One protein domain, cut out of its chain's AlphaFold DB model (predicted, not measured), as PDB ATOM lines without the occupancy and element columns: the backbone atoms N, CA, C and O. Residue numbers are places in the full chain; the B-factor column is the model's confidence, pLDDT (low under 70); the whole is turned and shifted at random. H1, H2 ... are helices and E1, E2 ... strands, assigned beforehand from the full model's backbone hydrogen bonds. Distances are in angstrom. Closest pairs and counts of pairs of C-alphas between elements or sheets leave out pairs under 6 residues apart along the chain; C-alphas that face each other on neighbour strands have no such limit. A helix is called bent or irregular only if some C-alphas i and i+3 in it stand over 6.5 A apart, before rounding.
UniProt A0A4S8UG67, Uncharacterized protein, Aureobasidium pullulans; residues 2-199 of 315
ATOM      1  N   GLN A   2     -42.011 -39.847  17.758       81.50
ATOM      2  CA  GLN A   2     -42.269 -38.395  17.658       81.50
ATOM      3  C   GLN A   2     -42.116 -37.593  18.974       81.50
ATOM      4  O   GLN A   2     -41.448 -36.564  18.943       81.50
ATOM      5  N   PRO A   3     -42.622 -38.044  20.145       90.31
ATOM      6  CA  PRO A   3     -42.411 -37.307  21.398       90.31
ATOM      7  C   PRO A   3     -40.936 -37.147  21.788       90.31
ATOM      8  O   PRO A   3     -40.552 -36.109  22.315       90.31
ATOM      9  N   PHE A   4     -40.104 -38.150  21.494       92.62
ATOM     10  CA  PHE A   4     -38.672 -38.137  21.789       92.62
ATOM     11  C   PHE A   4     -37.911 -37.144  20.903       92.62
ATOM     12  O   PHE A   4     -37.086 -36.379  21.389       92.62
ATOM     13  N   GLN A   5     -38.273 -37.084  19.619       94.56
ATOM     14  CA  GLN A   5     -37.755 -36.076  18.691       94.56
ATOM     15  C   GLN A   5     -38.137 -34.662  19.141       94.56
ATOM     16  O   GLN A   5     -37.284 -33.787  19.218       94.56
ATOM     17  N   ILE A   6     -39.413 -34.447  19.483       94.94
ATOM     18  CA  ILE A   6     -39.914 -33.150  19.957       94.94
ATOM     19  C   ILE A   6     -39.205 -32.725  21.250       94.94
ATOM     20  O   ILE A   6     -38.864 -31.555  21.399       94.94
ATOM     21  N   PHE A   7     -38.950 -33.659  22.170       96.19
ATOM     22  CA  PHE A   7     -38.186 -33.375  23.382       96.19
ATOM     23  C   PHE A   7     -36.784 -32.837  23.054       96.19
ATOM     24  O   PHE A   7     -36.412 -31.785  23.567       96.19
ATOM     25  N   ALA A   8     -36.052 -33.476  22.137       97.25
ATOM     26  CA  ALA A   8     -34.731 -33.005  21.709       97.25
ATOM     27  C   ALA A   8     -34.756 -31.647  20.979       97.25
ATOM     28  O   ALA A   8     -33.781 -30.904  21.026       97.25
ATOM     29  N   GLN A   9     -35.871 -31.286  20.334       96.38
ATOM     30  CA  GLN A   9     -36.050 -29.946  19.754       96.38
ATOM     31  C   GLN A   9     -36.246 -28.865  20.825       96.38
ATOM     32  O   GLN A   9     -35.792 -27.737  20.650       96.38
ATOM     33  N   PHE A  10     -36.929 -29.187  21.928       97.19
ATOM     34  CA  PHE A  10     -37.156 -28.237  23.022       97.19
ATOM     35  C   PHE A  10     -35.964 -28.082  23.965       97.19
ATOM     36  O   PHE A  10     -35.836 -27.022  24.576       97.19
ATOM     37  N   TYR A  11     -35.116 -29.107  24.073       97.06
ATOM     38  CA  TYR A  11     -33.970 -29.134  24.982       97.06
ATOM     39  C   TYR A  11     -32.657 -29.443  24.246       97.06
ATOM     40  O   TYR A  11     -32.024 -30.448  24.560       97.06
ATOM     41  N   PRO A  12     -32.239 -28.620  23.260       96.62
ATOM     42  CA  PRO A  12     -31.081 -28.897  22.407       96.62
ATOM     43  C   PRO A  12     -29.726 -28.808  23.132       96.62
ATOM     44  O   PRO A  12     -28.690 -29.014  22.510       96.62
ATOM     45  N   GLU A  13     -29.699 -28.480  24.426       97.56
ATOM     46  CA  GLU A  13     -28.485 -28.444  25.245       97.56
ATOM     47  C   GLU A  13     -27.863 -29.822  25.514       97.56
ATOM     48  O   GLU A  13     -26.717 -29.884  25.960       97.56
ATOM     49  N   PHE A  14     -28.592 -30.918  25.272       97.81
ATOM     50  CA  PHE A  14     -28.051 -32.269  25.393       97.81
ATOM     51  C   PHE A  14     -27.559 -32.785  24.041       97.81
ATOM     52  O   PHE A  14     -28.304 -32.799  23.059       97.81
ATOM     53  N   ASP A  15     -26.343 -33.327  24.021       97.56
ATOM     54  CA  ASP A  15     -25.801 -33.992  22.833       97.56
ATOM     55  C   ASP A  15     -26.513 -35.324  22.546       97.56
ATOM     56  O   ASP A  15     -26.623 -35.749  21.397       97.56
ATOM     57  N   HIS A  16     -27.006 -35.990  23.598       98.00
ATOM     58  CA  HIS A  16     -27.604 -37.319  23.530       98.00
ATOM     59  C   HIS A  16     -28.771 -37.486  24.501       98.00
ATOM     60  O   HIS A  16     -28.782 -36.932  25.599       98.00
ATOM     61  N   TYR A  17     -29.717 -38.338  24.117       97.94
ATOM     62  CA  TYR A  17     -30.969 -38.556  24.827       97.94
ATOM     63  C   TYR A  17     -31.204 -40.051  24.990       97.94
ATOM     64  O   TYR A  17     -30.959 -40.818  24.062       97.94
ATOM     65  N   TRP A  18     -31.713 -40.470  26.147       96.69
ATOM     66  CA  TRP A  18     -32.137 -41.849  26.389       96.69
ATOM     67  C   TRP A  18     -33.653 -41.977  26.238       96.69
ATOM     68  O   TRP A  18     -34.407 -41.186  26.805       96.69
ATOM     69  N   GLN A  19     -34.092 -43.003  25.515       94.44
ATOM     70  CA  GLN A  19     -35.478 -43.448  25.470       94.44
ATOM     71  C   GLN A  19     -35.565 -44.839  26.093       94.44
ATOM     72  O   GLN A  19     -34.965 -45.794  25.600       94.44
ATOM     73  N   LEU A  20     -36.339 -44.949  27.167       93.25
ATOM     74  CA  LEU A  20     -36.579 -46.187  27.897       93.25
ATOM     75  C   LEU A  20     -38.084 -46.340  28.108       93.25
ATOM     76  O   LEU A  20     -38.783 -45.347  28.331       93.25
ATOM     77  N   GLU A  21     -38.588 -47.569  28.050       91.31
ATOM     78  CA  GLU A  21     -39.977 -47.833  28.403       91.31
ATOM     79  C   GLU A  21     -40.192 -47.728  29.915       91.31
ATOM     80  O   GLU A  21     -39.316 -48.018  30.733       91.31
ATOM     81  N   VAL A  22     -41.394 -47.306  30.305       90.81
ATOM     82  CA  VAL A  22     -41.768 -47.076  31.711       90.81
ATOM     83  C   VAL A  22     -41.813 -48.356  32.550       90.81
ATOM     84  O   VAL A  22     -41.871 -48.296  33.778       90.81
ATOM     85  N   ASP A  23     -41.812 -49.520  31.912       92.31
ATOM     86  CA  ASP A  23     -41.782 -50.851  32.514       92.31
ATOM     87  C   ASP A  23     -40.397 -51.516  32.440       92.31
ATOM     88  O   ASP A  23     -40.249 -52.652  32.882       92.31
ATOM     89  N   SER A  24     -39.360 -50.804  31.998       93.94
ATOM     90  CA  SER A  24     -37.969 -51.223  32.191       93.94
ATOM     91  C   SER A  24     -37.524 -50.958  33.632       93.94
ATOM     92  O   SER A  24     -37.859 -49.928  34.229       93.94
ATOM     93  N   ARG A  25     -36.778 -51.883  34.242       93.69
ATOM     94  CA  ARG A  25     -36.243 -51.726  35.607       93.69
ATOM     95  C   ARG A  25     -34.741 -51.943  35.623       93.69
ATOM     96  O   ARG A  25     -34.226 -52.848  34.983       93.69
ATOM     97  N   PHE A  26     -34.064 -51.112  36.403       94.12
ATOM     98  CA  PHE A  26     -32.641 -51.213  36.694       94.12
ATOM     99  C   PHE A  26     -32.516 -51.805  38.093       94.12
ATOM    100  O   PHE A  26     -33.112 -51.272  39.029       94.12
ATOM    101  N   LEU A  27     -31.782 -52.905  38.235       93.19
ATOM    102  CA  LEU A  27     -31.611 -53.577  39.530       93.19
ATOM    103  C   LEU A  27     -30.350 -53.123  40.280       93.19
ATOM    104  O   LEU A  27     -30.095 -53.566  41.395       93.19
ATOM    105  N   GLY A  28     -29.583 -52.202  39.696       91.44
ATOM    106  CA  GLY A  28     -28.446 -51.553  40.343       91.44
ATOM    107  C   GLY A  28     -28.317 -50.080  39.959       91.44
ATOM    108  O   GLY A  28     -29.307 -49.381  39.751       91.44
ATOM    109  N   HIS A  29     -27.084 -49.576  39.899       94.06
ATOM    110  CA  HIS A  29     -26.833 -48.150  39.698       94.06
ATOM    111  C   HIS A  29     -27.034 -47.732  38.233       94.06
ATOM    112  O   HIS A  29     -26.134 -47.887  37.405       94.06
ATOM    113  N   THR A  30     -28.183 -47.121  37.932       94.56
ATOM    114  CA  THR A  30     -28.575 -46.691  36.578       94.56
ATOM    115  C   THR A  30     -27.512 -45.851  35.870       94.56
ATOM    116  O   THR A  30     -27.137 -46.208  34.761       94.56
ATOM    117  N   GLY A  31     -26.983 -44.793  36.506       95.38
ATOM    118  CA  GLY A  31     -25.980 -43.903  35.894       95.38
ATOM    119  C   GLY A  31     -24.743 -44.660  35.401       95.38
ATOM    120  O   GLY A  31     -24.528 -44.754  34.202       95.38
ATOM    121  N   ASN A  32     -24.024 -45.321  36.316       95.50
ATOM    122  CA  ASN A  32     -22.893 -46.196  35.992       95.50
ATOM    123  C   ASN A  32     -23.178 -47.204  34.871       95.50
ATOM    124  O   ASN A  32     -22.302 -47.449  34.050       95.50
ATOM    125  N   MET A  33     -24.363 -47.823  34.843       95.56
ATOM    126  CA  MET A  33     -24.679 -48.771  33.777       95.56
ATOM    127  C   MET A  33     -24.810 -48.059  32.430       95.56
ATOM    128  O   MET A  33     -24.161 -48.482  31.480       95.56
ATOM    129  N   LEU A  34     -25.578 -46.967  32.353       96.38
ATOM    130  CA  LEU A  34     -25.722 -46.172  31.126       96.38
ATOM    131  C   LEU A  34     -24.372 -45.609  30.650       96.38
ATOM    132  O   LEU A  34     -24.088 -45.680  29.456       96.38
ATOM    133  N   ASP A  35     -23.518 -45.153  31.571       96.94
ATOM    134  CA  ASP A  35     -22.154 -44.706  31.268       96.94
ATOM    135  C   ASP A  35     -21.325 -45.838  30.655       96.94
ATOM    136  O   ASP A  35     -20.633 -45.625  29.664       96.94
ATOM    137  N   LYS A  36     -21.440 -47.070  31.174       97.06
ATOM    138  CA  LYS A  36     -20.756 -48.234  30.594       97.06
ATOM    139  C   LYS A  36     -21.278 -48.625  29.220       97.06
ATOM    140  O   LYS A  36     -20.474 -49.030  28.384       97.06
ATOM    141  N   LEU A  37     -22.574 -48.461  28.961       97.44
ATOM    142  CA  LEU A  37     -23.119 -48.668  27.618       97.44
ATOM    143  C   LEU A  37     -22.569 -47.622  26.641       97.44
ATOM    144  O   LEU A  37     -22.188 -47.960  25.522       97.44
ATOM    145  N   SER A  38     -22.473 -46.362  27.071       98.19
ATOM    146  CA  SER A  38     -21.859 -45.295  26.277       98.19
ATOM    147  C   SER A  38     -20.356 -45.499  26.069       98.19
ATOM    148  O   SER A  38     -19.885 -45.318  24.952       98.19
ATOM    149  N   ASP A  39     -19.608 -45.926  27.090       98.44
ATOM    150  CA  ASP A  39     -18.180 -46.252  26.972       98.44
ATOM    151  C   ASP A  39     -17.944 -47.384  25.967       98.44
ATOM    152  O   ASP A  39     -17.037 -47.294  25.140       98.44
ATOM    153  N   PHE A  40     -18.759 -48.440  26.016       98.44
ATOM    154  CA  PHE A  40     -18.687 -49.538  25.057       98.44
ATOM    155  C   PHE A  40     -18.932 -49.031  23.630       98.44
ATOM    156  O   PHE A  40     -18.068 -49.177  22.767       98.44
ATOM    157  N   ALA A  41     -20.051 -48.334  23.410       98.56
ATOM    158  CA  ALA A  41     -20.419 -47.804  22.100       98.56
ATOM    159  C   ALA A  41     -19.389 -46.807  21.541       98.56
ATOM    160  O   ALA A  41     -19.164 -46.745  20.333       98.56
ATOM    161  N   ARG A  42     -18.731 -46.035  22.414       98.69
ATOM    162  CA  ARG A  42     -17.654 -45.116  22.028       98.69
ATOM    163  C   ARG A  42     -16.428 -45.854  21.497       98.69
ATOM    164  O   ARG A  42     -15.804 -45.398  20.543       98.69
ATOM    165  N   ASN A  43     -16.097 -46.995  22.094       98.25
ATOM    166  CA  ASN A  43     -14.934 -47.794  21.715       98.25
ATOM    167  C   ASN A  43     -15.203 -48.765  20.557       98.25
ATOM    168  O   ASN A  43     -14.252 -49.299  19.995       98.25
ATOM    169  N   GLU A  44     -16.462 -48.967  20.164       97.81
ATOM    170  CA  GLU A  44     -16.776 -49.748  18.969       97.81
ATOM    171  C   GLU A  44     -16.401 -49.004  17.672       97.81
ATOM    172  O   GLU A  44     -16.681 -47.807  17.547       97.81
ATOM    173  N   PRO A  45     -15.818 -49.693  16.677       98.44
ATOM    174  CA  PRO A  45     -15.592 -49.140  15.346       98.44
ATOM    175  C   PRO A  45     -16.889 -49.112  14.528       98.44
ATOM    176  O   PRO A  45     -17.780 -49.940  14.723       98.44
ATOM    177  N   ARG A  46     -16.965 -48.200  13.550       98.62
ATOM    178  CA  ARG A  46     -18.070 -48.140  12.571       98.62
ATOM    179  C   ARG A  46     -18.099 -49.384  11.675       98.62
ATOM    180  O   ARG A  46     -19.178 -49.892  11.369       98.62
ATOM    181  N   LYS A  47     -16.919 -49.902  11.312       98.69
ATOM    182  CA  LYS A  47     -16.757 -51.141  10.542       98.69
ATOM    183  C   LYS A  47     -17.475 -52.300  11.232       98.69
ATOM    184  O   LYS A  47     -17.230 -52.574  12.410       98.69
ATOM    185  N   GLN A  48     -18.339 -52.984  10.491       98.62
ATOM    186  CA  GLN A  48     -19.085 -54.165  10.931       98.62
ATOM    187  C   GLN A  48     -20.022 -53.951  12.143       98.62
ATOM    188  O   GLN A  48     -20.450 -54.909  12.792       98.62
ATOM    189  N   ALA A  49     -20.338 -52.697  12.497       98.38
ATOM    190  CA  ALA A  49     -21.184 -52.396  13.654       98.38
ATOM    191  C   ALA A  49     -22.622 -52.905  13.473       98.38
ATOM    192  O   ALA A  49     -23.239 -53.368  14.431       98.38
ATOM    193  N   ARG A  50     -23.151 -52.857  12.242       97.69
ATOM    194  CA  ARG A  50     -24.473 -53.407  11.902       97.69
ATOM    195  C   ARG A  50     -24.501 -54.919  12.087       97.69
ATOM    196  O   ARG A  50     -25.448 -55.449  12.658       97.69
ATOM    197  N   GLU A  51     -23.466 -55.591  11.606       97.94
ATOM    198  CA  GLU A  51     -23.301 -57.032  11.675       97.94
ATOM    199  C   GLU A  51     -23.298 -57.453  13.129       97.94
ATOM    200  O   GLU A  51     -24.219 -58.154  13.529       97.94
ATOM    201  N   ARG A  52     -22.404 -56.906  13.961       98.00
ATOM    202  CA  ARG A  52     -22.386 -57.195  15.404       98.00
ATOM    203  C   ARG A  52     -23.710 -56.865  16.096       98.00
ATOM    204  O   ARG A  52     -24.171 -57.660  16.911       98.00
ATOM    205  N   ALA A  53     -24.357 -55.751  15.743       97.69
ATOM    206  CA  ALA A  53     -25.653 -55.374  16.308       97.69
ATOM    207  C   ALA A  53     -26.792 -56.335  15.931       97.69
ATOM    208  O   ALA A  53     -27.803 -56.362  16.630       97.69
ATOM    209  N   SER A  54     -26.667 -57.121  14.858       96.94
ATOM    210  CA  SER A  54     -27.698 -58.092  14.464       96.94
ATOM    211  C   SER A  54     -27.729 -59.351  15.334       96.94
ATOM    212  O   SER A  54     -28.763 -60.014  15.405       96.94
ATOM    213  N   TRP A  55     -26.634 -59.663  16.034       96.25
ATOM    214  CA  TRP A  55     -26.503 -60.881  16.831       96.25
ATOM    215  C   TRP A  55     -26.930 -60.669  18.279       96.25
ATOM    216  O   TRP A  55     -26.553 -59.700  18.939       96.25
ATOM    217  N   ALA A  56     -27.649 -61.647  18.824       95.00
ATOM    218  CA  ALA A  56     -27.749 -61.820  20.261       95.00
ATOM    219  C   ALA A  56     -26.462 -62.492  20.755       95.00
ATOM    220  O   ALA A  56     -26.334 -63.715  20.697       95.00
ATOM    221  N   TYR A  57     -25.503 -61.691  21.218       95.81
ATOM    222  CA  TYR A  57     -24.248 -62.206  21.760       95.81
ATOM    223  C   TYR A  57     -24.492 -63.114  22.973       95.81
ATOM    224  O   TYR A  57     -25.141 -62.727  23.948       95.81
ATOM    225  N   MET A  58     -23.933 -64.321  22.922       94.19
ATOM    226  CA  MET A  58     -24.042 -65.345  23.953       94.19
ATOM    227  C   MET A  58     -22.637 -65.788  24.356       94.19
ATOM    228  O   MET A  58     -22.062 -66.656  23.710       94.19
ATOM    229  N   ALA A  59     -22.086 -65.236  25.441       92.31
ATOM    230  CA  ALA A  59     -20.697 -65.498  25.861       92.31
ATOM    231  C   ALA A  59     -20.360 -67.001  25.996       92.31
ATOM    232  O   ALA A  59     -19.286 -67.461  25.624       92.31
ATOM    233  N   ASP A  60     -21.319 -67.796  26.471       88.50
ATOM    234  CA  ASP A  60     -21.188 -69.249  26.620       88.50
ATOM    235  C   ASP A  60     -21.144 -70.034  25.291       88.50
ATOM    236  O   ASP A  60     -20.860 -71.236  25.307       88.50
ATOM    237  N   TYR A  61     -21.483 -69.392  24.170       91.62
ATOM    238  CA  TYR A  61     -21.499 -69.971  22.824       91.62
ATOM    239  C   TYR A  61     -20.451 -69.313  21.916       91.62
ATOM    240  O   TYR A  61     -19.683 -70.012  21.260       91.62
ATOM    241  N   HIS A  62     -20.387 -67.978  21.904       94.44
ATOM    242  CA  HIS A  62     -19.480 -67.191  21.062       94.44
ATOM    243  C   HIS A  62     -18.090 -66.972  21.678       94.44
ATOM    244  O   HIS A  62     -17.191 -66.529  20.971       94.44
ATOM    245  N   GLY A  63     -17.887 -67.300  22.957       94.69
ATOM    246  CA  GLY A  63     -16.625 -67.063  23.658       94.69
ATOM    247  C   GLY A  63     -16.548 -65.655  24.240       94.69
ATOM    248  O   GLY A  63     -17.544 -65.123  24.727       94.69
ATOM    249  N   SER A  64     -15.358 -65.054  24.244       96.81
ATOM    250  CA  SER A  64     -15.223 -63.643  24.612       96.81
ATOM    251  C   SER A  64     -15.822 -62.731  23.533       96.81
ATOM    252  O   SER A  64     -16.043 -63.146  22.395       96.81
ATOM    253  N   TYR A  65     -16.055 -61.458  23.867       96.38
ATOM    254  CA  TYR A  65     -16.544 -60.511  22.864       96.38
ATOM    255  C   TYR A  65     -15.510 -60.279  21.752       96.38
ATOM    256  O   TYR A  65     -15.894 -60.092  20.603       96.38
ATOM    257  N   ASP A  66     -14.211 -60.374  22.061       97.44
ATOM    258  CA  ASP A  66     -13.138 -60.304  21.063       97.44
ATOM    259  C   ASP A  66     -13.160 -61.522  20.124       97.44
ATOM    260  O   ASP A  66     -12.955 -61.377  18.920       97.44
ATOM    261  N   ASP A  67     -13.452 -62.724  20.639       97.31
ATOM    262  CA  ASP A  67     -13.619 -63.922  19.803       97.31
ATOM    263  C   ASP A  67     -14.807 -63.752  18.847       97.31
ATOM    264  O   ASP A  67     -14.674 -63.991  17.646       97.31
ATOM    265  N   PHE A  68     -15.946 -63.274  19.363       97.25
ATOM    266  CA  PHE A  68     -17.136 -62.962  18.568       97.25
ATOM    267  C   PHE A  68     -16.848 -61.903  17.493       97.25
ATOM    268  O   PHE A  68     -17.178 -62.099  16.323       97.25
ATOM    269  N   PHE A  69     -16.189 -60.810  17.876       97.62
ATOM    270  CA  PHE A  69     -15.792 -59.730  16.978       97.62
ATOM    271  C   PHE A  69     -14.928 -60.254  15.824       97.62
ATOM    272  O   PHE A  69     -15.238 -60.016  14.658       97.62
ATOM    273  N   ASN A  70     -13.879 -61.021  16.138       97.44
ATOM    274  CA  ASN A  70     -12.986 -61.596  15.134       97.44
ATOM    275  C   ASN A  70     -13.696 -62.637  14.260       97.44
ATOM    276  O   ASN A  70     -13.383 -62.780  13.083       97.44
ATOM    277  N   ALA A  71     -14.648 -63.389  14.814       96.88
ATOM    278  CA  ALA A  71     -15.403 -64.372  14.049       96.88
ATOM    279  C   ALA A  71     -16.320 -63.711  13.003       96.88
ATOM    280  O   ALA A  71     -16.381 -64.207  11.878       96.88
ATOM    281  N   ILE A  72     -16.955 -62.577  13.327       97.56
ATOM    282  CA  ILE A  72     -17.688 -61.752  12.349       97.56
ATOM    283  C   ILE A  72     -16.744 -61.268  11.241       97.56
ATOM    284  O   ILE A  72     -17.051 -61.444  10.062       97.56
ATOM    285  N   ASP A  73     -15.578 -60.725  11.603       97.88
ATOM    286  CA  ASP A  73     -14.608 -60.219  10.624       97.88
ATOM    287  C   ASP A  73     -14.093 -61.314   9.679       97.88
ATOM    288  O   ASP A  73     -14.019 -61.115   8.467       97.88
ATOM    289  N   ASN A  74     -13.815 -62.503  10.216       96.81
ATOM    290  CA  ASN A  74     -13.369 -63.655   9.434       96.81
ATOM    291  C   ASN A  74     -14.422 -64.124   8.419       96.81
ATOM    292  O   ASN A  74     -14.059 -64.541   7.321       96.81
ATOM    293  N   VAL A  75     -15.713 -64.080   8.770       96.94
ATOM    294  CA  VAL A  75     -16.806 -64.424   7.841       96.94
ATOM    295  C   VAL A  75     -16.897 -63.408   6.703       96.94
ATOM    296  O   VAL A  75     -17.166 -63.786   5.563       96.94
ATOM    297  N   LEU A  76     -16.646 -62.133   7.004       97.44
ATOM    298  CA  LEU A  76     -16.742 -61.030   6.049       97.44
ATOM    299  C   LEU A  76     -15.453 -60.783   5.258       97.44
ATOM    300  O   LEU A  76     -15.470 -59.974   4.333       97.44
ATOM    301  N   ASP A  77     -14.351 -61.450   5.605       96.81
ATOM    302  CA  ASP A  77     -13.027 -61.251   4.998       96.81
ATOM    303  C   ASP A  77     -12.629 -59.762   4.972       96.81
ATOM    304  O   ASP A  77     -12.269 -59.188   3.939       96.81
ATOM    305  N   GLY A  78     -12.793 -59.093   6.119       97.38
ATOM    306  CA  GLY A  78     -12.502 -57.669   6.263       97.38
ATOM    307  C   GLY A  78     -13.522 -56.721   5.623       97.38
ATOM    308  O   GLY A  78     -13.317 -55.511   5.700       97.38
ATOM    309  N   ASP A  79     -14.592 -57.210   4.993       97.75
ATOM    310  CA  ASP A  79     -15.636 -56.374   4.386       97.75
ATOM    311  C   ASP A  79     -16.651 -55.859   5.428       97.75
ATOM    312  O   ASP A  79     -16.638 -56.253   6.596       97.75
ATOM    313  N   SER A  80     -17.554 -54.965   5.025       97.69
ATOM    314  CA  SER A  80     -18.710 -54.554   5.822       97.69
ATOM    315  C   SER A  80     -19.878 -54.162   4.924       97.69
ATOM    316  O   SER A  80     -19.728 -53.393   3.980       97.69
ATOM    317  N   SER A  81     -21.079 -54.636   5.260       95.62
ATOM    318  CA  SER A  81     -22.318 -54.293   4.552       95.62
ATOM    319  C   SER A  81     -22.697 -52.815   4.662       95.62
ATOM    320  O   SER A  81     -23.508 -52.336   3.868       95.62
ATOM    321  N   VAL A  82     -22.132 -52.088   5.633       97.00
ATOM    322  CA  VAL A  82     -22.308 -50.644   5.798       97.00
ATOM    323  C   VAL A  82     -20.949 -49.976   5.941       97.00
ATOM    324  O   VAL A  82     -20.267 -50.121   6.954       97.00
ATOM    325  N   TRP A  83     -20.600 -49.167   4.944       97.88
ATOM    326  CA  TRP A  83     -19.384 -48.364   4.929       97.88
ATOM    327  C   TRP A  83     -19.703 -46.936   4.480       97.88
ATOM    328  O   TRP A  83     -19.626 -46.598   3.303       97.88
ATOM    329  N   GLY A  84     -20.146 -46.109   5.432       97.81
ATOM    330  CA  GLY A  84     -20.750 -44.806   5.147       97.81
ATOM    331  C   GLY A  84     -22.283 -44.876   5.068       97.81
ATOM    332  O   GLY A  84     -22.883 -45.794   5.633       97.81
ATOM    333  N   PRO A  85     -22.939 -43.884   4.443       98.31
ATOM    334  CA  PRO A  85     -24.394 -43.832   4.359       98.31
ATOM    335  C   PRO A  85     -24.971 -44.847   3.372       98.31
ATOM    336  O   PRO A  85     -24.460 -45.031   2.268       98.31
ATOM    337  N   ILE A  86     -26.097 -45.456   3.743       98.12
ATOM    338  CA  ILE A  86     -26.911 -46.238   2.809       98.12
ATOM    339  C   ILE A  86     -27.736 -45.273   1.956       98.12
ATOM    340  O   ILE A  86     -28.638 -44.605   2.464       98.12
ATOM    341  N   ASP A  87     -27.447 -45.226   0.657       97.00
ATOM    342  CA  ASP A  87     -28.135 -44.342  -0.283       97.00
ATOM    343  C   ASP A  87     -29.588 -44.785  -0.521       97.00
ATOM    344  O   ASP A  87     -29.856 -45.860  -1.064       97.00
ATOM    345  N   ILE A  88     -30.523 -43.923  -0.118       97.19
ATOM    346  CA  ILE A  88     -31.960 -44.064  -0.390       97.19
ATOM    347  C   ILE A  88     -32.495 -43.006  -1.367       97.19
ATOM    348  O   ILE A  88     -33.704 -42.907  -1.556       97.19
ATOM    349  N   HIS A  89     -31.615 -42.192  -1.956       96.00
ATOM    350  CA  HIS A  89     -31.874 -41.100  -2.906       96.00
ATOM    351  C   HIS A  89     -32.714 -39.914  -2.401       96.00
ATOM    352  O   HIS A  89     -32.716 -38.859  -3.035       96.00
ATOM    353  N   ASP A  90     -33.437 -40.067  -1.289       96.56
ATOM    354  CA  ASP A  90     -34.393 -39.072  -0.789       96.56
ATOM    355  C   ASP A  90     -33.832 -38.147   0.307       96.56
ATOM    356  O   ASP A  90     -34.500 -37.185   0.690       96.56
ATOM    357  N   ILE A  91     -32.644 -38.443   0.847       95.81
ATOM    358  CA  ILE A  91     -32.032 -37.688   1.948       95.81
ATOM    359  C   ILE A  91     -30.566 -37.378   1.659       95.81
ATOM    360  O   ILE A  91     -29.860 -38.196   1.076       95.81
ATOM    361  N   ASP A  92     -30.105 -36.230   2.151       96.62
ATOM    362  CA  ASP A  92     -28.685 -35.892   2.197       96.62
ATOM    363  C   ASP A  92     -28.074 -36.446   3.503       96.62
ATOM    364  O   ASP A  92     -28.538 -36.101   4.602       96.62
ATOM    365  N   PRO A  93     -27.062 -37.331   3.434       98.06
ATOM    366  CA  PRO A  93     -26.385 -37.847   4.619       98.06
ATOM    367  C   PRO A  93     -25.709 -36.748   5.444       98.06
ATOM    368  O   PRO A  93     -25.198 -35.773   4.898       98.06
ATOM    369  N   ILE A  94     -25.690 -36.923   6.768       98.38
ATOM    370  CA  ILE A  94     -25.057 -35.971   7.702       98.38
ATOM    371  C   ILE A  94     -23.874 -36.572   8.471       98.38
ATOM    372  O   ILE A  94     -23.177 -35.853   9.184       98.38
ATOM    373  N   GLY A  95     -23.669 -37.885   8.367       97.75
ATOM    374  CA  GLY A  95     -22.532 -38.582   8.947       97.75
ATOM    375  C   GLY A  95     -21.235 -38.320   8.179       97.75
ATOM    376  O   GLY A  95     -21.263 -37.828   7.049       97.75
ATOM    377  N   PRO A  96     -20.084 -38.634   8.792       97.56
ATOM    378  CA  PRO A  96     -18.785 -38.457   8.157       97.56
ATOM    379  C   PRO A  96     -18.598 -39.417   6.977       97.56
ATOM    380  O   PRO A  96     -19.096 -40.545   6.988       97.56
ATOM    381  N   GLU A  97     -17.814 -38.990   5.989       97.38
ATOM    382  CA  GLU A  97     -17.343 -39.871   4.918       97.38
ATOM    383  C   GLU A  97     -16.330 -40.894   5.471       97.38
ATOM    384  O   GLU A  97     -15.547 -40.554   6.371       97.38
ATOM    385  N   PRO A  98     -16.329 -42.143   4.966       97.94
ATOM    386  CA  PRO A  98     -15.306 -43.116   5.320       97.94
ATOM    387  C   PRO A  98     -13.892 -42.610   4.995       97.94
ATOM    388  O   PRO A  98     -13.695 -41.930   3.988       97.94
ATOM    389  N   PRO A  99     -12.877 -42.946   5.810       97.75
ATOM    390  CA  PRO A  99     -11.505 -42.486   5.586       97.75
ATOM    391  C   PRO A  99     -10.806 -43.185   4.406       97.75
ATOM    392  O   PRO A  99      -9.759 -42.716   3.962       97.75
ATOM    393  N   VAL A 100     -11.359 -44.307   3.937       98.25
ATOM    394  CA  VAL A 100     -10.883 -45.129   2.815       98.25
ATOM    395  C   VAL A 100     -12.084 -45.653   2.029       98.25
ATOM    396  O   VAL A 100     -13.154 -45.851   2.609       98.25
ATOM    397  N   ASP A 101     -11.903 -45.904   0.732       97.31
ATOM    398  CA  ASP A 101     -12.989 -46.344  -0.153       97.31
ATOM    399  C   ASP A 101     -13.411 -47.801   0.114       97.31
ATOM    400  O   ASP A 101     -14.604 -48.107   0.100       97.31
ATOM    401  N   ASP A 102     -12.452 -48.701   0.374       98.00
ATOM    402  CA  ASP A 102     -12.714 -50.117   0.667       98.00
ATOM    403  C   ASP A 102     -12.639 -50.374   2.186       98.00
ATOM    404  O   ASP A 102     -11.587 -50.130   2.790       98.00
ATOM    405  N   PRO A 103     -13.700 -50.899   2.836       98.00
ATOM    406  CA  PRO A 103     -13.668 -51.241   4.262       98.00
ATOM    407  C   PRO A 103     -12.528 -52.195   4.638       98.00
ATOM    408  O   PRO A 103     -12.066 -52.161   5.782       98.00
ATOM    409  N   ARG A 104     -12.032 -53.021   3.706       98.38
ATOM    410  CA  ARG A 104     -10.900 -53.935   3.940       98.38
ATOM    411  C   ARG A 104      -9.595 -53.208   4.252       98.38
ATOM    412  O   ARG A 104      -8.715 -53.793   4.881       98.38
ATOM    413  N   GLU A 105      -9.470 -51.947   3.848       98.31
ATOM    414  CA  GLU A 105      -8.290 -51.123   4.115       98.31
ATOM    415  C   GLU A 105      -8.322 -50.465   5.507       98.31
ATOM    416  O   GLU A 105      -7.280 -50.031   5.999       98.31
ATOM    417  N   ASP A 106      -9.480 -50.421   6.181       98.25
ATOM    418  CA  ASP A 106      -9.567 -49.978   7.575       98.25
ATOM    419  C   ASP A 106      -9.363 -51.147   8.548       98.25
ATOM    420  O   ASP A 106     -10.089 -52.147   8.550       98.25
ATOM    421  N   HIS A 107      -8.399 -50.982   9.451       97.50
ATOM    422  CA  HIS A 107      -8.104 -51.930  10.524       97.50
ATOM    423  C   HIS A 107      -8.904 -51.611  11.793       97.50
ATOM    424  O   HIS A 107      -8.332 -51.494  12.878       97.50
ATOM    425  N   PHE A 108     -10.223 -51.439  11.642       98.38
ATOM    426  CA  PHE A 108     -11.159 -51.124  12.726       98.38
ATOM    427  C   PHE A 108     -10.797 -49.852  13.505       98.38
ATOM    428  O   PHE A 108     -10.974 -49.776  14.721       98.38
ATOM    429  N   SER A 109     -10.275 -48.841  12.810       98.06
ATOM    430  CA  SER A 109      -9.850 -47.585  13.434       98.06
ATOM    431  C   SER A 109     -10.924 -46.503  13.346       98.06
ATOM    432  O   SER A 109     -11.038 -45.649  14.232       98.06
ATOM    433  N   TRP A 110     -11.755 -46.548  12.302       98.50
ATOM    434  CA  TRP A 110     -12.736 -45.505  12.050       98.50
ATOM    435  C   TRP A 110     -13.870 -45.503  13.084       98.50
ATOM    436  O   TRP A 110     -14.586 -46.490  13.283       98.50
ATOM    437  N   GLY A 111     -14.050 -44.350  13.730       98.12
ATOM    438  CA  GLY A 111     -15.084 -44.111  14.734       98.12
ATOM    439  C   GLY A 111     -14.708 -44.535  16.157       98.12
ATOM    440  O   GLY A 111     -15.459 -44.227  17.076       98.12
ATOM    441  N   VAL A 112     -13.570 -45.193  16.399       98.56
ATOM    442  CA  VAL A 112     -13.138 -45.514  17.773       98.56
ATOM    443  C   VAL A 112     -12.830 -44.218  18.533       98.56
ATOM    444  O   VAL A 112     -12.067 -43.374  18.066       98.56
ATOM    445  N   GLY A 113     -13.436 -44.042  19.709       98.50
ATOM    446  CA  GLY A 113     -13.345 -42.815  20.510       98.50
ATOM    447  C   GLY A 113     -14.454 -41.792  20.229       98.50
ATOM    448  O   GLY A 113     -14.637 -40.872  21.025       98.50
ATOM    449  N   GLU A 114     -15.225 -41.967  19.154       98.06
ATOM    450  CA  GLU A 114     -16.406 -41.165  18.817       98.06
ATOM    451  C   GLU A 114     -17.645 -41.712  19.540       98.06
ATOM    452  O   GLU A 114     -17.877 -42.923  19.536       98.06
ATOM    453  N   ASP A 115     -18.471 -40.857  20.149       98.25
ATOM    454  CA  ASP A 115     -19.757 -41.306  20.696       98.25
ATOM    455  C   ASP A 115     -20.677 -41.829  19.580       98.25
ATOM    456  O   ASP A 115     -20.776 -41.233  18.513       98.25
ATOM    457  N   ALA A 116     -21.378 -42.940  19.823       98.56
ATOM    458  CA  ALA A 116     -22.337 -43.465  18.853       98.56
ATOM    459  C   ALA A 116     -23.613 -42.612  18.795       98.56
ATOM    460  O   ALA A 116     -24.253 -42.387  19.826       98.56
ATOM    461  N   ASP A 117     -24.044 -42.228  17.596       98.81
ATOM    462  CA  ASP A 117     -25.316 -41.541  17.375       98.81
ATOM    463  C   ASP A 117     -26.528 -42.377  17.773       98.81
ATOM    464  O   ASP A 117     -27.557 -41.821  18.148       98.81
ATOM    465  N   LEU A 118     -26.420 -43.705  17.699       98.75
ATOM    466  CA  LEU A 118     -27.460 -44.627  18.133       98.75
ATOM    467  C   LEU A 118     -26.868 -45.774  18.950       98.75
ATOM    468  O   LEU A 118     -26.047 -46.543  18.459       98.75
ATOM    469  N   ILE A 119     -27.347 -45.924  20.182       98.75
ATOM    470  CA  ILE A 119     -27.131 -47.117  21.002       98.75
ATOM    471  C   ILE A 119     -28.429 -47.914  21.025       98.75
ATOM    472  O   ILE A 119     -29.461 -47.383  21.442       98.75
ATOM    473  N   LEU A 120     -28.365 -49.180  20.623       97.81
ATOM    474  CA  LEU A 120     -29.483 -50.114  20.669       97.81
ATOM    475  C   LEU A 120     -29.367 -51.042  21.877       97.81
ATOM    476  O   LEU A 120     -28.307 -51.609  22.143       97.81
ATOM    477  N   LEU A 121     -30.481 -51.211  22.590       96.00
ATOM    478  CA  LEU A 121     -30.609 -52.161  23.700       96.00
ATOM    479  C   LEU A 121     -31.215 -53.501  23.258       96.00
ATOM    480  O   LEU A 121     -31.542 -54.339  24.091       96.00
ATOM    481  N   ASN A 122     -31.409 -53.711  21.962       94.06
ATOM    482  CA  ASN A 122     -31.745 -55.013  21.403       94.06
ATOM    483  C   ASN A 122     -31.067 -55.166  20.039       94.06
ATOM    484  O   ASN A 122     -30.417 -54.239  19.552       94.06
ATOM    485  N   THR A 123     -31.223 -56.335  19.431       94.62
ATOM    486  CA  THR A 123     -30.665 -56.637  18.114       94.62
ATOM    487  C   THR A 123     -31.184 -55.682  17.034       94.62
ATOM    488  O   THR A 123     -32.290 -55.142  17.139       94.62
ATOM    489  N   MET A 124     -30.372 -55.463  16.001       95.56
ATOM    490  CA  MET A 124     -30.742 -54.766  14.772       95.56
ATOM    491  C   MET A 124     -31.083 -55.785  13.681       95.56
ATOM    492  O   MET A 124     -30.215 -56.483  13.166       95.56
ATOM    493  N   GLU A 125     -32.349 -55.835  13.308       93.88
ATOM    494  CA  GLU A 125     -32.911 -56.734  12.306       93.88
ATOM    495  C   GLU A 125     -33.034 -56.034  10.944       93.88
ATOM    496  O   GLU A 125     -33.164 -54.809  10.854       93.88
ATOM    497  N   ASP A 126     -33.006 -56.820   9.869       94.19
ATOM    498  CA  ASP A 126     -33.295 -56.368   8.506       94.19
ATOM    499  C   ASP A 126     -34.736 -56.724   8.119       94.19
ATOM    500  O   ASP A 126     -35.058 -57.895   7.898       94.19
ATOM    501  N   ALA A 127     -35.604 -55.718   7.971       93.31
ATOM    502  CA  ALA A 127     -37.030 -55.929   7.708       93.31
ATOM    503  C   ALA A 127     -37.313 -56.689   6.398       93.31
ATOM    504  O   ALA A 127     -38.418 -57.202   6.186       93.31
ATOM    505  N   SER A 128     -36.343 -56.766   5.478       90.62
ATOM    506  CA  SER A 128     -36.492 -57.577   4.267       90.62
ATOM    507  C   SER A 128     -36.561 -59.078   4.579       90.62
ATOM    508  O   SER A 128     -37.285 -59.799   3.880       90.62
ATOM    509  N   ARG A 129     -35.894 -59.521   5.657       90.94
ATOM    510  CA  ARG A 129     -35.840 -60.913   6.137       90.94
ATOM    511  C   ARG A 129     -37.034 -61.304   7.006       90.94
ATOM    512  O   ARG A 129     -37.314 -62.492   7.130       90.94
ATOM    513  N   ASP A 130     -37.759 -60.332   7.557       84.62
ATOM    514  CA  ASP A 130     -38.942 -60.589   8.384       84.62
ATOM    515  C   ASP A 130     -40.048 -61.285   7.595       84.62
ATOM    516  O   ASP A 130     -40.433 -60.827   6.523       84.62
ATOM    517  N   GLU A 131     -40.631 -62.350   8.130       80.81
ATOM    518  CA  GLU A 131     -41.783 -63.001   7.487       80.81
ATOM    519  C   GLU A 131     -43.109 -62.485   8.049       80.81
ATOM    520  O   GLU A 131     -44.030 -62.194   7.283       80.81
ATOM    521  N   ASP A 132     -43.163 -62.284   9.368       82.56
ATOM    522  CA  ASP A 132     -44.409 -62.043  10.103       82.56
ATOM    523  C   ASP A 132     -44.481 -60.638  10.731       82.56
ATOM    524  O   ASP A 132     -45.382 -60.354  11.527       82.56
ATOM    525  N   TRP A 133     -43.534 -59.744  10.419       86.56
ATOM    526  CA  TRP A 133     -43.542 -58.402  11.001       86.56
ATOM    527  C   TRP A 133     -44.742 -57.599  10.492       86.56
ATOM    528  O   TRP A 133     -44.864 -57.305   9.302       86.56
ATOM    529  N   LEU A 134     -45.627 -57.208  11.415       86.56
ATOM    530  CA  LEU A 134     -46.908 -56.548  11.120       86.56
ATOM    531  C   LEU A 134     -46.757 -55.276  10.270       86.56
ATOM    532  O   LEU A 134     -47.674 -54.908   9.538       86.56
ATOM    533  N   PHE A 135     -45.615 -54.599  10.383       88.88
ATOM    534  CA  PHE A 135     -45.347 -53.354   9.675       88.88
ATOM    535  C   PHE A 135     -44.485 -53.525   8.421       88.88
ATOM    536  O   PHE A 135     -44.075 -52.525   7.825       88.88
ATOM    537  N   LYS A 136     -44.213 -54.762   7.987       86.44
ATOM    538  CA  LYS A 136     -43.473 -55.010   6.749       86.44
ATOM    539  C   LYS A 136     -44.194 -54.354   5.570       86.44
ATOM    540  O   LYS A 136     -45.371 -54.602   5.318       86.44
ATOM    541  N   GLY A 137     -43.480 -53.499   4.840       87.81
ATOM    542  CA  GLY A 137     -44.046 -52.734   3.726       87.81
ATOM    543  C   GLY A 137     -44.839 -51.483   4.133       87.81
ATOM    544  O   GLY A 137     -45.407 -50.823   3.260       87.81
ATOM    545  N   TRP A 138     -44.877 -51.128   5.423       93.50
ATOM    546  CA  TRP A 138     -45.421 -49.854   5.885       93.50
ATOM    547  C   TRP A 138     -44.364 -48.746   5.794       93.50
ATOM    548  O   TRP A 138     -43.629 -48.474   6.744       93.50
ATOM    549  N   GLN A 139     -44.308 -48.077   4.645       95.00
ATOM    550  CA  GLN A 139     -43.485 -46.888   4.448       95.00
ATOM    551  C   GLN A 139     -44.198 -45.862   3.573       95.00
ATOM    552  O   GLN A 139     -44.898 -46.200   2.616       95.00
ATOM    553  N   HIS A 140     -44.008 -44.587   3.893       95.81
ATOM    554  CA  HIS A 140     -44.621 -43.471   3.181       95.81
ATOM    555  C   HIS A 140     -43.617 -42.340   2.979       95.81
ATOM    556  O   HIS A 140     -42.825 -42.063   3.873       95.81
ATOM    557  N   GLY A 141     -43.692 -41.663   1.830       95.06
ATOM    558  CA  GLY A 141     -42.860 -40.490   1.535       95.06
ATOM    559  C   GLY A 141     -41.457 -40.795   0.999       95.06
ATOM    560  O   GLY A 141     -40.642 -39.885   0.973       95.06
ATOM    561  N   PHE A 142     -41.190 -42.032   0.562       96.81
ATOM    562  CA  PHE A 142     -39.904 -42.458  -0.013       96.81
ATOM    563  C   PHE A 142     -40.053 -42.855  -1.487       96.81
ATOM    564  O   PHE A 142     -41.013 -43.547  -1.845       96.81
ATOM    565  N   SER A 143     -39.098 -42.472  -2.335       95.75
ATOM    566  CA  SER A 143     -39.083 -42.784  -3.771       95.75
ATOM    567  C   SER A 143     -38.816 -44.265  -4.054       95.75
ATOM    568  O   SER A 143     -39.356 -44.813  -5.018       95.75
ATOM    569  N   MET A 144     -38.063 -44.948  -3.186       95.06
ATOM    570  CA  MET A 144     -37.744 -46.376  -3.339       95.06
ATOM    571  C   MET A 144     -38.937 -47.319  -3.099       95.06
ATOM    572  O   MET A 144     -38.870 -48.501  -3.456       95.06
ATOM    573  N   GLY A 145     -40.035 -46.840  -2.505       90.00
ATOM    574  CA  GLY A 145     -41.224 -47.652  -2.236       90.00
ATOM    575  C   GLY A 145     -40.896 -48.929  -1.452       90.00
ATOM    576  O   GLY A 145     -40.312 -48.872  -0.375       90.00
ATOM    577  N   THR A 146     -41.267 -50.103  -1.975       88.88
ATOM    578  CA  THR A 146     -41.014 -51.419  -1.342       88.88
ATOM    579  C   THR A 146     -39.562 -51.881  -1.358       88.88
ATOM    580  O   THR A 146     -39.258 -52.896  -0.740       88.88
ATOM    581  N   LYS A 147     -38.667 -51.155  -2.036       92.81
ATOM    582  CA  LYS A 147     -37.228 -51.453  -2.077       92.81
ATOM    583  C   LYS A 147     -36.420 -50.690  -1.027       92.81
ATOM    584  O   LYS A 147     -35.209 -50.863  -0.982       92.81
ATOM    585  N   LEU A 148     -37.065 -49.824  -0.242       96.75
ATOM    586  CA  LEU A 148     -36.403 -49.052   0.804       96.75
ATOM    587  C   LEU A 148     -35.752 -50.012   1.823       96.75
ATOM    588  O   LEU A 148     -36.470 -50.849   2.377       96.75
ATOM    589  N   PRO A 149     -34.435 -49.915   2.085       96.56
ATOM    590  CA  PRO A 149     -33.792 -50.705   3.128       96.56
ATOM    591  C   PRO A 149     -34.265 -50.216   4.499       96.56
ATOM    592  O   PRO A 149     -34.030 -49.065   4.863       96.56
ATOM    593  N   ILE A 150     -34.951 -51.079   5.251       97.00
ATOM    594  CA  ILE A 150     -35.507 -50.766   6.571       97.00
ATOM    595  C   ILE A 150     -34.850 -51.678   7.605       97.00
ATOM    596  O   ILE A 150     -34.889 -52.901   7.486       97.00
ATOM    597  N   PHE A 151     -34.290 -51.062   8.639       96.94
ATOM    598  CA  PHE A 151     -33.670 -51.733   9.776       96.94
ATOM    599  C   PHE A 151     -34.523 -51.515  11.014       96.94
ATOM    600  O   PHE A 151     -35.104 -50.441  11.178       96.94
ATOM    601  N   VAL A 152     -34.611 -52.522  11.875       95.12
ATOM    602  CA  VAL A 152     -35.566 -52.562  12.986       95.12
ATOM    603  C   VAL A 152     -34.849 -52.957  14.266       95.12
ATOM    604  O   VAL A 152     -33.955 -53.791  14.249       95.12
ATOM    605  N   SER A 153     -35.229 -52.362  15.393       94.12
ATOM    606  CA  SER A 153     -34.835 -52.862  16.707       94.12
ATOM    607  C   SER A 153     -36.026 -52.783  17.651       94.12
ATOM    608  O   SER A 153     -36.494 -51.701  18.016       94.12
ATOM    609  N   VAL A 154     -36.565 -53.954  17.988       88.81
ATOM    610  CA  VAL A 154     -37.727 -54.099  18.869       88.81
ATOM    611  C   VAL A 154     -37.237 -54.396  20.285       88.81
ATOM    612  O   VAL A 154     -36.438 -55.295  20.470       88.81
ATOM    613  N   VAL A 155     -37.698 -53.746  21.350       85.88
ATOM    614  CA  VAL A 155     -38.566 -52.560  21.393       85.88
ATOM    615  C   VAL A 155     -37.709 -51.303  21.230       85.88
ATOM    616  O   VAL A 155     -36.517 -51.347  21.519       85.88
ATOM    617  N   ALA A 156     -38.301 -50.183  20.800       87.56
ATOM    618  CA  ALA A 156     -37.611 -48.913  20.558       87.56
ATOM    619  C   ALA A 156     -37.042 -48.280  21.851       87.56
ATOM    620  O   ALA A 156     -37.538 -47.263  22.340       87.56
ATOM    621  N   GLN A 157     -36.001 -48.887  22.411       93.06
ATOM    622  CA  GLN A 157     -35.289 -48.479  23.616       93.06
ATOM    623  C   GLN A 157     -33.803 -48.330  23.298       93.06
ATOM    624  O   GLN A 157     -33.197 -49.200  22.671       93.06
ATOM    625  N   GLY A 158     -33.209 -47.220  23.724       96.06
ATOM    626  CA  GLY A 158     -31.846 -46.881  23.337       96.06
ATOM    627  C   GLY A 158     -31.450 -45.451  23.658       96.06
ATOM    628  O   GLY A 158     -32.157 -44.730  24.367       96.06
ATOM    629  N   ARG A 159     -30.314 -45.037  23.101       97.94
ATOM    630  CA  ARG A 159     -29.808 -43.663  23.162       97.94
ATOM    631  C   ARG A 159     -29.668 -43.112  21.753       97.94
ATOM    632  O   ARG A 159     -29.141 -43.818  20.905       97.94
ATOM    633  N   ALA A 160     -30.083 -41.874  21.517       98.44
ATOM    634  CA  ALA A 160     -29.923 -41.198  20.232       98.44
ATOM    635  C   ALA A 160     -29.191 -39.859  20.399       98.44
ATOM    636  O   ALA A 160     -29.401 -39.180  21.408       98.44
ATOM    637  N   SER A 161     -28.366 -39.467  19.428       98.69
ATOM    638  CA  SER A 161     -27.786 -38.122  19.362       98.69
ATOM    639  C   SER A 161     -28.833 -37.079  18.971       98.69
ATOM    640  O   SER A 161     -29.843 -37.386  18.326       98.69
ATOM    641  N   TRP A 162     -28.581 -35.820  19.334       98.44
ATOM    642  CA  TRP A 162     -29.388 -34.693  18.870       98.44
ATOM    643  C   TRP A 162     -29.444 -34.643  17.337       98.44
ATOM    644  O   TRP A 162     -30.524 -34.480  16.775       98.44
ATOM    645  N   ASN A 163     -28.309 -34.864  16.662       98.25
ATOM    646  CA  ASN A 163     -28.210 -34.861  15.200       98.25
ATOM    647  C   ASN A 163     -29.153 -35.884  14.555       98.25
ATOM    648  O   ASN A 163     -29.911 -35.530  13.650       98.25
ATOM    649  N   LEU A 164     -29.166 -37.127  15.058       98.56
ATOM    650  CA  LEU A 164     -30.080 -38.163  14.579       98.56
ATOM    651  C   LEU A 164     -31.543 -37.759  14.801       98.56
ATOM    652  O   LEU A 164     -32.357 -37.826  13.881       98.56
ATOM    653  N   LEU A 165     -31.893 -37.305  16.009       98.44
ATOM    654  CA  LEU A 165     -33.267 -36.906  16.323       98.44
ATOM    655  C   LEU A 165     -33.729 -35.696  15.506       98.44
ATOM    656  O   LEU A 165     -34.889 -35.650  15.099       98.44
ATOM    657  N   ASN A 166     -32.832 -34.750  15.237       97.69
ATOM    658  CA  ASN A 166     -33.091 -33.579  14.414       97.69
ATOM    659  C   ASN A 166     -33.309 -33.955  12.941       97.69
ATOM    660  O   ASN A 166     -34.280 -33.508  12.329       97.69
ATOM    661  N   ALA A 167     -32.463 -34.827  12.390       97.69
ATOM    662  CA  ALA A 167     -32.605 -35.320  11.023       97.69
ATOM    663  C   ALA A 167     -33.939 -36.059  10.827       97.69
ATOM    664  O   ALA A 167     -34.704 -35.752   9.908       97.69
ATOM    665  N   VAL A 168     -34.279 -36.953  11.763       97.81
ATOM    666  CA  VAL A 168     -35.574 -37.642  11.769       97.81
ATOM    667  C   VAL A 168     -36.719 -36.634  11.887       97.81
ATOM    668  O   VAL A 168     -37.680 -36.716  11.122       97.81
ATOM    669  N   HIS A 169     -36.635 -35.670  12.811       97.19
ATOM    670  CA  HIS A 169     -37.679 -34.661  12.995       97.19
ATOM    671  C   HIS A 169     -37.985 -33.931  11.685       97.19
ATOM    672  O   HIS A 169     -39.144 -33.887  11.271       97.19
ATOM    673  N   HIS A 170     -36.963 -33.421  10.994       95.75
ATOM    674  CA  HIS A 170     -37.159 -32.701   9.740       95.75
ATOM    675  C   HIS A 170     -37.734 -33.588   8.628       95.75
ATOM    676  O   HIS A 170     -38.667 -33.169   7.935       95.75
ATOM    677  N   ALA A 171     -37.247 -34.823   8.489       96.50
ATOM    678  CA  ALA A 171     -37.757 -35.759   7.492       96.50
ATOM    679  C   ALA A 171     -39.243 -36.096   7.718       96.50
ATOM    680  O   ALA A 171     -40.048 -36.097   6.782       96.50
ATOM    681  N   GLN A 172     -39.647 -36.320   8.971       95.62
ATOM    682  CA  GLN A 172     -41.032 -36.664   9.295       95.62
ATOM    683  C   GLN A 172     -41.964 -35.440   9.264       95.62
ATOM    684  O   GLN A 172     -43.086 -35.539   8.758       95.62
ATOM    685  N   ALA A 173     -41.518 -34.291   9.781       94.12
ATOM    686  CA  ALA A 173     -42.335 -33.084   9.917       94.12
ATOM    687  C   ALA A 173     -42.465 -32.279   8.615       94.12
ATOM    688  O   ALA A 173     -43.526 -31.705   8.370       94.12
ATOM    689  N   HIS A 174     -41.422 -32.236   7.777       92.94
ATOM    690  CA  HIS A 174     -41.408 -31.404   6.566       92.94
ATOM    691  C   HIS A 174     -41.467 -32.202   5.264       92.94
ATOM    692  O   HIS A 174     -42.125 -31.752   4.328       92.94
ATOM    693  N   ALA A 175     -40.831 -33.377   5.197       93.81
ATOM    694  CA  ALA A 175     -40.851 -34.219   3.994       93.81
ATOM    695  C   ALA A 175     -41.956 -35.293   4.021       93.81
ATOM    696  O   ALA A 175     -42.254 -35.912   3.002       93.81
ATOM    697  N   GLY A 176     -42.609 -35.503   5.170       94.25
ATOM    698  CA  GLY A 176     -43.701 -36.469   5.308       94.25
ATOM    699  C   GLY A 176     -43.250 -37.934   5.270       94.25
ATOM    700  O   GLY A 176     -44.093 -38.812   5.075       94.25
ATOM    701  N   MET A 177     -41.957 -38.195   5.480       96.12
ATOM    702  CA  MET A 177     -41.371 -39.536   5.520       96.12
ATOM    703  C   MET A 177     -41.815 -40.288   6.773       96.12
ATOM    704  O   MET A 177     -41.758 -39.756   7.883       96.12
ATOM    705  N   ARG A 178     -42.298 -41.526   6.632       94.81
ATOM    706  CA  ARG A 178     -42.816 -42.318   7.760       94.81
ATOM    707  C   ARG A 178     -42.479 -43.792   7.600       94.81
ATOM    708  O   ARG A 178     -42.781 -44.380   6.567       94.81
ATOM    709  N   ILE A 179     -41.923 -44.355   8.665       96.12
ATOM    710  CA  ILE A 179     -41.697 -45.784   8.906       96.12
ATOM    711  C   ILE A 179     -42.028 -46.079  10.380       96.12
ATOM    712  O   ILE A 179     -42.184 -45.125  11.158       96.12
ATOM    713  N   PRO A 180     -42.200 -47.350  10.786       94.50
ATOM    714  CA  PRO A 180     -42.602 -47.705  12.147       94.50
ATOM    715  C   PRO A 180     -41.616 -47.188  13.201       94.50
ATOM    716  O   PRO A 180     -40.448 -46.917  12.907       94.50
ATOM    717  N   SER A 181     -42.070 -47.033  14.445       92.62
ATOM    718  CA  SER A 181     -41.267 -46.440  15.527       92.62
ATOM    719  C   SER A 181     -39.950 -47.168  15.779       92.62
ATOM    720  O   SER A 181     -38.910 -46.523  15.884       92.62
ATOM    721  N   GLU A 182     -40.014 -48.491  15.835       92.75
ATOM    722  CA  GLU A 182     -38.930 -49.442  16.080       92.75
ATOM    723  C   GLU A 182     -37.924 -49.463  14.928       92.75
ATOM    724  O   GLU A 182     -36.769 -49.828  15.119       92.75
ATOM    725  N   ALA A 183     -38.345 -49.013  13.744       96.06
ATOM    726  CA  ALA A 183     -37.494 -48.897  12.570       96.06
ATOM    727  C   ALA A 183     -36.919 -47.492  12.362       96.06
ATOM    728  O   ALA A 183     -35.928 -47.321  11.656       96.06
ATOM    729  N   THR A 184     -37.537 -46.472  12.968       97.00
ATOM    730  CA  THR A 184     -37.232 -45.065  12.684       97.00
ATOM    731  C   THR A 184     -35.771 -44.727  12.981       97.00
ATOM    732  O   THR A 184     -35.054 -44.310  12.083       97.00
ATOM    733  N   LEU A 185     -35.307 -44.909  14.220       97.75
ATOM    734  CA  LEU A 185     -33.922 -44.574  14.570       97.75
ATOM    735  C   LEU A 185     -32.873 -45.447  13.864       97.75
ATOM    736  O   LEU A 185     -31.966 -44.862  13.275       97.75
ATOM    737  N   PRO A 186     -32.966 -46.795  13.878       97.94
ATOM    738  CA  PRO A 186     -31.956 -47.630  13.227       97.94
ATOM    739  C   PRO A 186     -31.855 -47.372  11.722       97.94
ATOM    740  O   PRO A 186     -30.746 -47.286  11.201       97.94
ATOM    741  N   SER A 187     -32.984 -47.160  11.035       98.31
ATOM    742  CA  SER A 187     -32.961 -46.878   9.599       98.31
ATOM    743  C   SER A 187     -32.355 -45.513   9.287       98.31
ATOM    744  O   SER A 187     -31.413 -45.434   8.506       98.31
ATOM    745  N   PHE A 188     -32.823 -44.445   9.942       98.50
ATOM    746  CA  PHE A 188     -32.285 -43.103   9.702       98.50
ATOM    747  C   PHE A 188     -30.806 -42.983  10.075       98.50
ATOM    748  O   PHE A 188     -30.070 -42.293   9.376       98.50
ATOM    749  N   ALA A 189     -30.350 -43.662  11.133       98.62
ATOM    750  CA  ALA A 189     -28.937 -43.662  11.493       98.62
ATOM    751  C   ALA A 189     -28.073 -44.214  10.347       98.62
ATOM    752  O   ALA A 189     -27.120 -43.559   9.928       98.62
ATOM    753  N   LEU A 190     -28.452 -45.363   9.782       98.69
ATOM    754  CA  LEU A 190     -27.712 -45.982   8.684       98.69
ATOM    755  C   LEU A 190     -27.843 -45.217   7.360       98.69
ATOM    756  O   LEU A 190     -26.854 -45.076   6.641       98.69
ATOM    757  N   TRP A 191     -29.014 -44.660   7.045       98.62
ATOM    758  CA  TRP A 191     -29.183 -43.843   5.836       98.62
ATOM    759  C   TRP A 191     -28.357 -42.551   5.883       98.62
ATOM    760  O   TRP A 191     -27.855 -42.099   4.861       98.62
ATOM    761  N   HIS A 192     -28.167 -41.970   7.069       98.75
ATOM    762  CA  HIS A 192     -27.325 -40.787   7.235       98.75
ATOM    763  C   HIS A 192     -25.837 -41.102   7.449       98.75
ATOM    764  O   HIS A 192     -25.060 -40.158   7.560       98.75
ATOM    765  N   GLY A 193     -25.416 -42.372   7.511       98.38
ATOM    766  CA  GLY A 193     -24.015 -42.740   7.776       98.38
ATOM    767  C   GLY A 193     -23.563 -42.433   9.209       98.38
ATOM    768  O   GLY A 193     -22.384 -42.192   9.473       98.38
ATOM    769  N   LEU A 194     -24.502 -42.390  10.151       98.75
ATOM    770  CA  LEU A 194     -24.251 -42.113  11.563       98.75
ATOM    771  C   LEU A 194     -23.782 -43.366  12.309       98.75
ATOM    772  O   LEU A 194     -24.052 -44.496  11.894       98.75
ATOM    773  N   LYS A 195     -23.055 -43.175  13.416       98.69
ATOM    774  CA  LYS A 195     -22.462 -44.298  14.152       98.69
ATOM    775  C   LYS A 195     -23.532 -45.026  14.961       98.69
ATOM    776  O   LYS A 195     -24.239 -44.416  15.759       98.69
ATOM    777  N   ILE A 196     -23.596 -46.344  14.814       98.56
ATOM    778  CA  ILE A 196     -24.471 -47.206  15.611       98.56
ATOM    779  C   ILE A 196     -23.647 -48.135  16.506       98.56
ATOM    780  O   ILE A 196     -22.497 -48.436  16.197       98.56
ATOM    781  N   SER A 197     -24.243 -48.610  17.595       98.31
ATOM    782  CA  SER A 197     -23.704 -49.695  18.419       98.31
ATOM    783  C   SER A 197     -24.852 -50.515  19.006       98.31
ATOM    784  O   SER A 197     -25.778 -49.966  19.614       98.31
ATOM    785  N   GLY A 198     -24.808 -51.828  18.788       97.62
ATOM    786  CA  GLY A 198     -25.698 -52.786  19.436       97.62
ATOM    787  C   GLY A 198     -25.041 -53.303  20.705       97.62
ATOM    788  O   GLY A 198     -23.984 -53.925  20.647       97.62
ATOM    789  N   ILE A 199     -25.649 -53.039  21.859       96.69
ATOM    790  CA  ILE A 199     -25.040 -53.403  23.137       96.69
ATOM    791  C   ILE A 199     -25.228 -54.902  23.404       96.69
ATOM    792  O   ILE A 199     -26.374 -55.362  23.429       96.69
TER     793      ILE A 199
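What this domain is: This is residues 2 to 199 of the 315 residues of an uncharacterized protein of Aureobasidium pullulans (UniProt A0A4S8UG67). A small, twisted four-stranded sheet makes the core, with helices on both faces: H2 crosses one face, and H7 and H1 cover the other. H6 packs on H1 and H7, H3 sits at the E4 edge, and H5 and H4 lie farther out beyond H3. Two long stretches with no named element, residues 77 to 117 and 121 to 157, loop round the side where H7 lies. The 198 printed residues hold seven named helices and four named strands, along the chain H1 E1 H2 H3 H4 H5 E2 E3 H6 H7 E4; the mixed sheet has the order E1 E3 E2 E4, and the class is mixed, with 83 residues in named elements, under half. The whole is compact and rounded, radius of gyration of the C-alphas 16.5 A, spanning 44 by 41 by 36 A.

Where its parts are: Begin at C-alpha 16, (-27.604, -37.319, 23.530), where E1, residues 16 to 19, starts. The other strands are E3, 158 to 161, E2, 118 to 120, and E4, 196 to 198, which ends at (-25.698, -52.786, 19.436). Find H2, residues 30 to 43, 20.2 A long, from (-28.575, -46.691, 36.578). H6, 162 to 174, measures 17.5 A, H5, 65 to 76, 16.8 A, H7, 181 to 191, 15.7 A, and H1, 2 to 10, 12.6 A; H3, 49 to 54, and H4, 59 to 62, are short.

How they stand to each other: E1 and E3 are antiparallel, with N 17 and O 160 at 2.9 A. E2 and E3 form an antiparallel hairpin, N 119 and O 159 at 2.9 A. E2 and E4 are parallel, N 120 and O 197 at 2.9 A. H2 runs across the strands, 63 degrees to E2 on the local plane, at a height over the sheet of 10.1 A; its closest C-alphas to E4 are Ala 41 and Ser 197, 5.3 A. H7, irregular with C-alphas 182 and 185 7.1 A apart, is on the opposite face at a height over the sheet of 10.0 A. H1 is on the same face as H7. H6 touches H1 at a steep tilt of 65 degrees, closest C-alphas Gln 5 and Leu 165, 5.1 A. With residues 164 to 168 alone H6 touches H7, closest C-alphas Leu 164 and Ala 189, 6.4 A. H3 only grazes the sheet, its Ala 53 and Gly 198 C-alphas the closest to E4 at 4.1 A. H5, with residues 69 to 72 alone, only just touches H3, with 3 pairs of C-alphas within 8 A, the closest Arg 52 and Ile 72, 7.2 A. H4 and H5 are close but not clearly touching, closest C-alphas His 62 and Phe 68, 5.4 A. In H1, H2, H3, H5 and H6 every O i to N i+4 pair is within hydrogen-bond range, in H7 5 of 7; H4 is too short for one.

The domain as a whole: Look to Asp 60 and His 174 for the two C-alphas farthest apart, 47.4 A. The printed part has no cut; the links H5 to E2 and E2 to E3 are long, and residues 25 to 33, of which 30 to 33 belong to H2, stand free. No printed residue is under 70 in pLDDT.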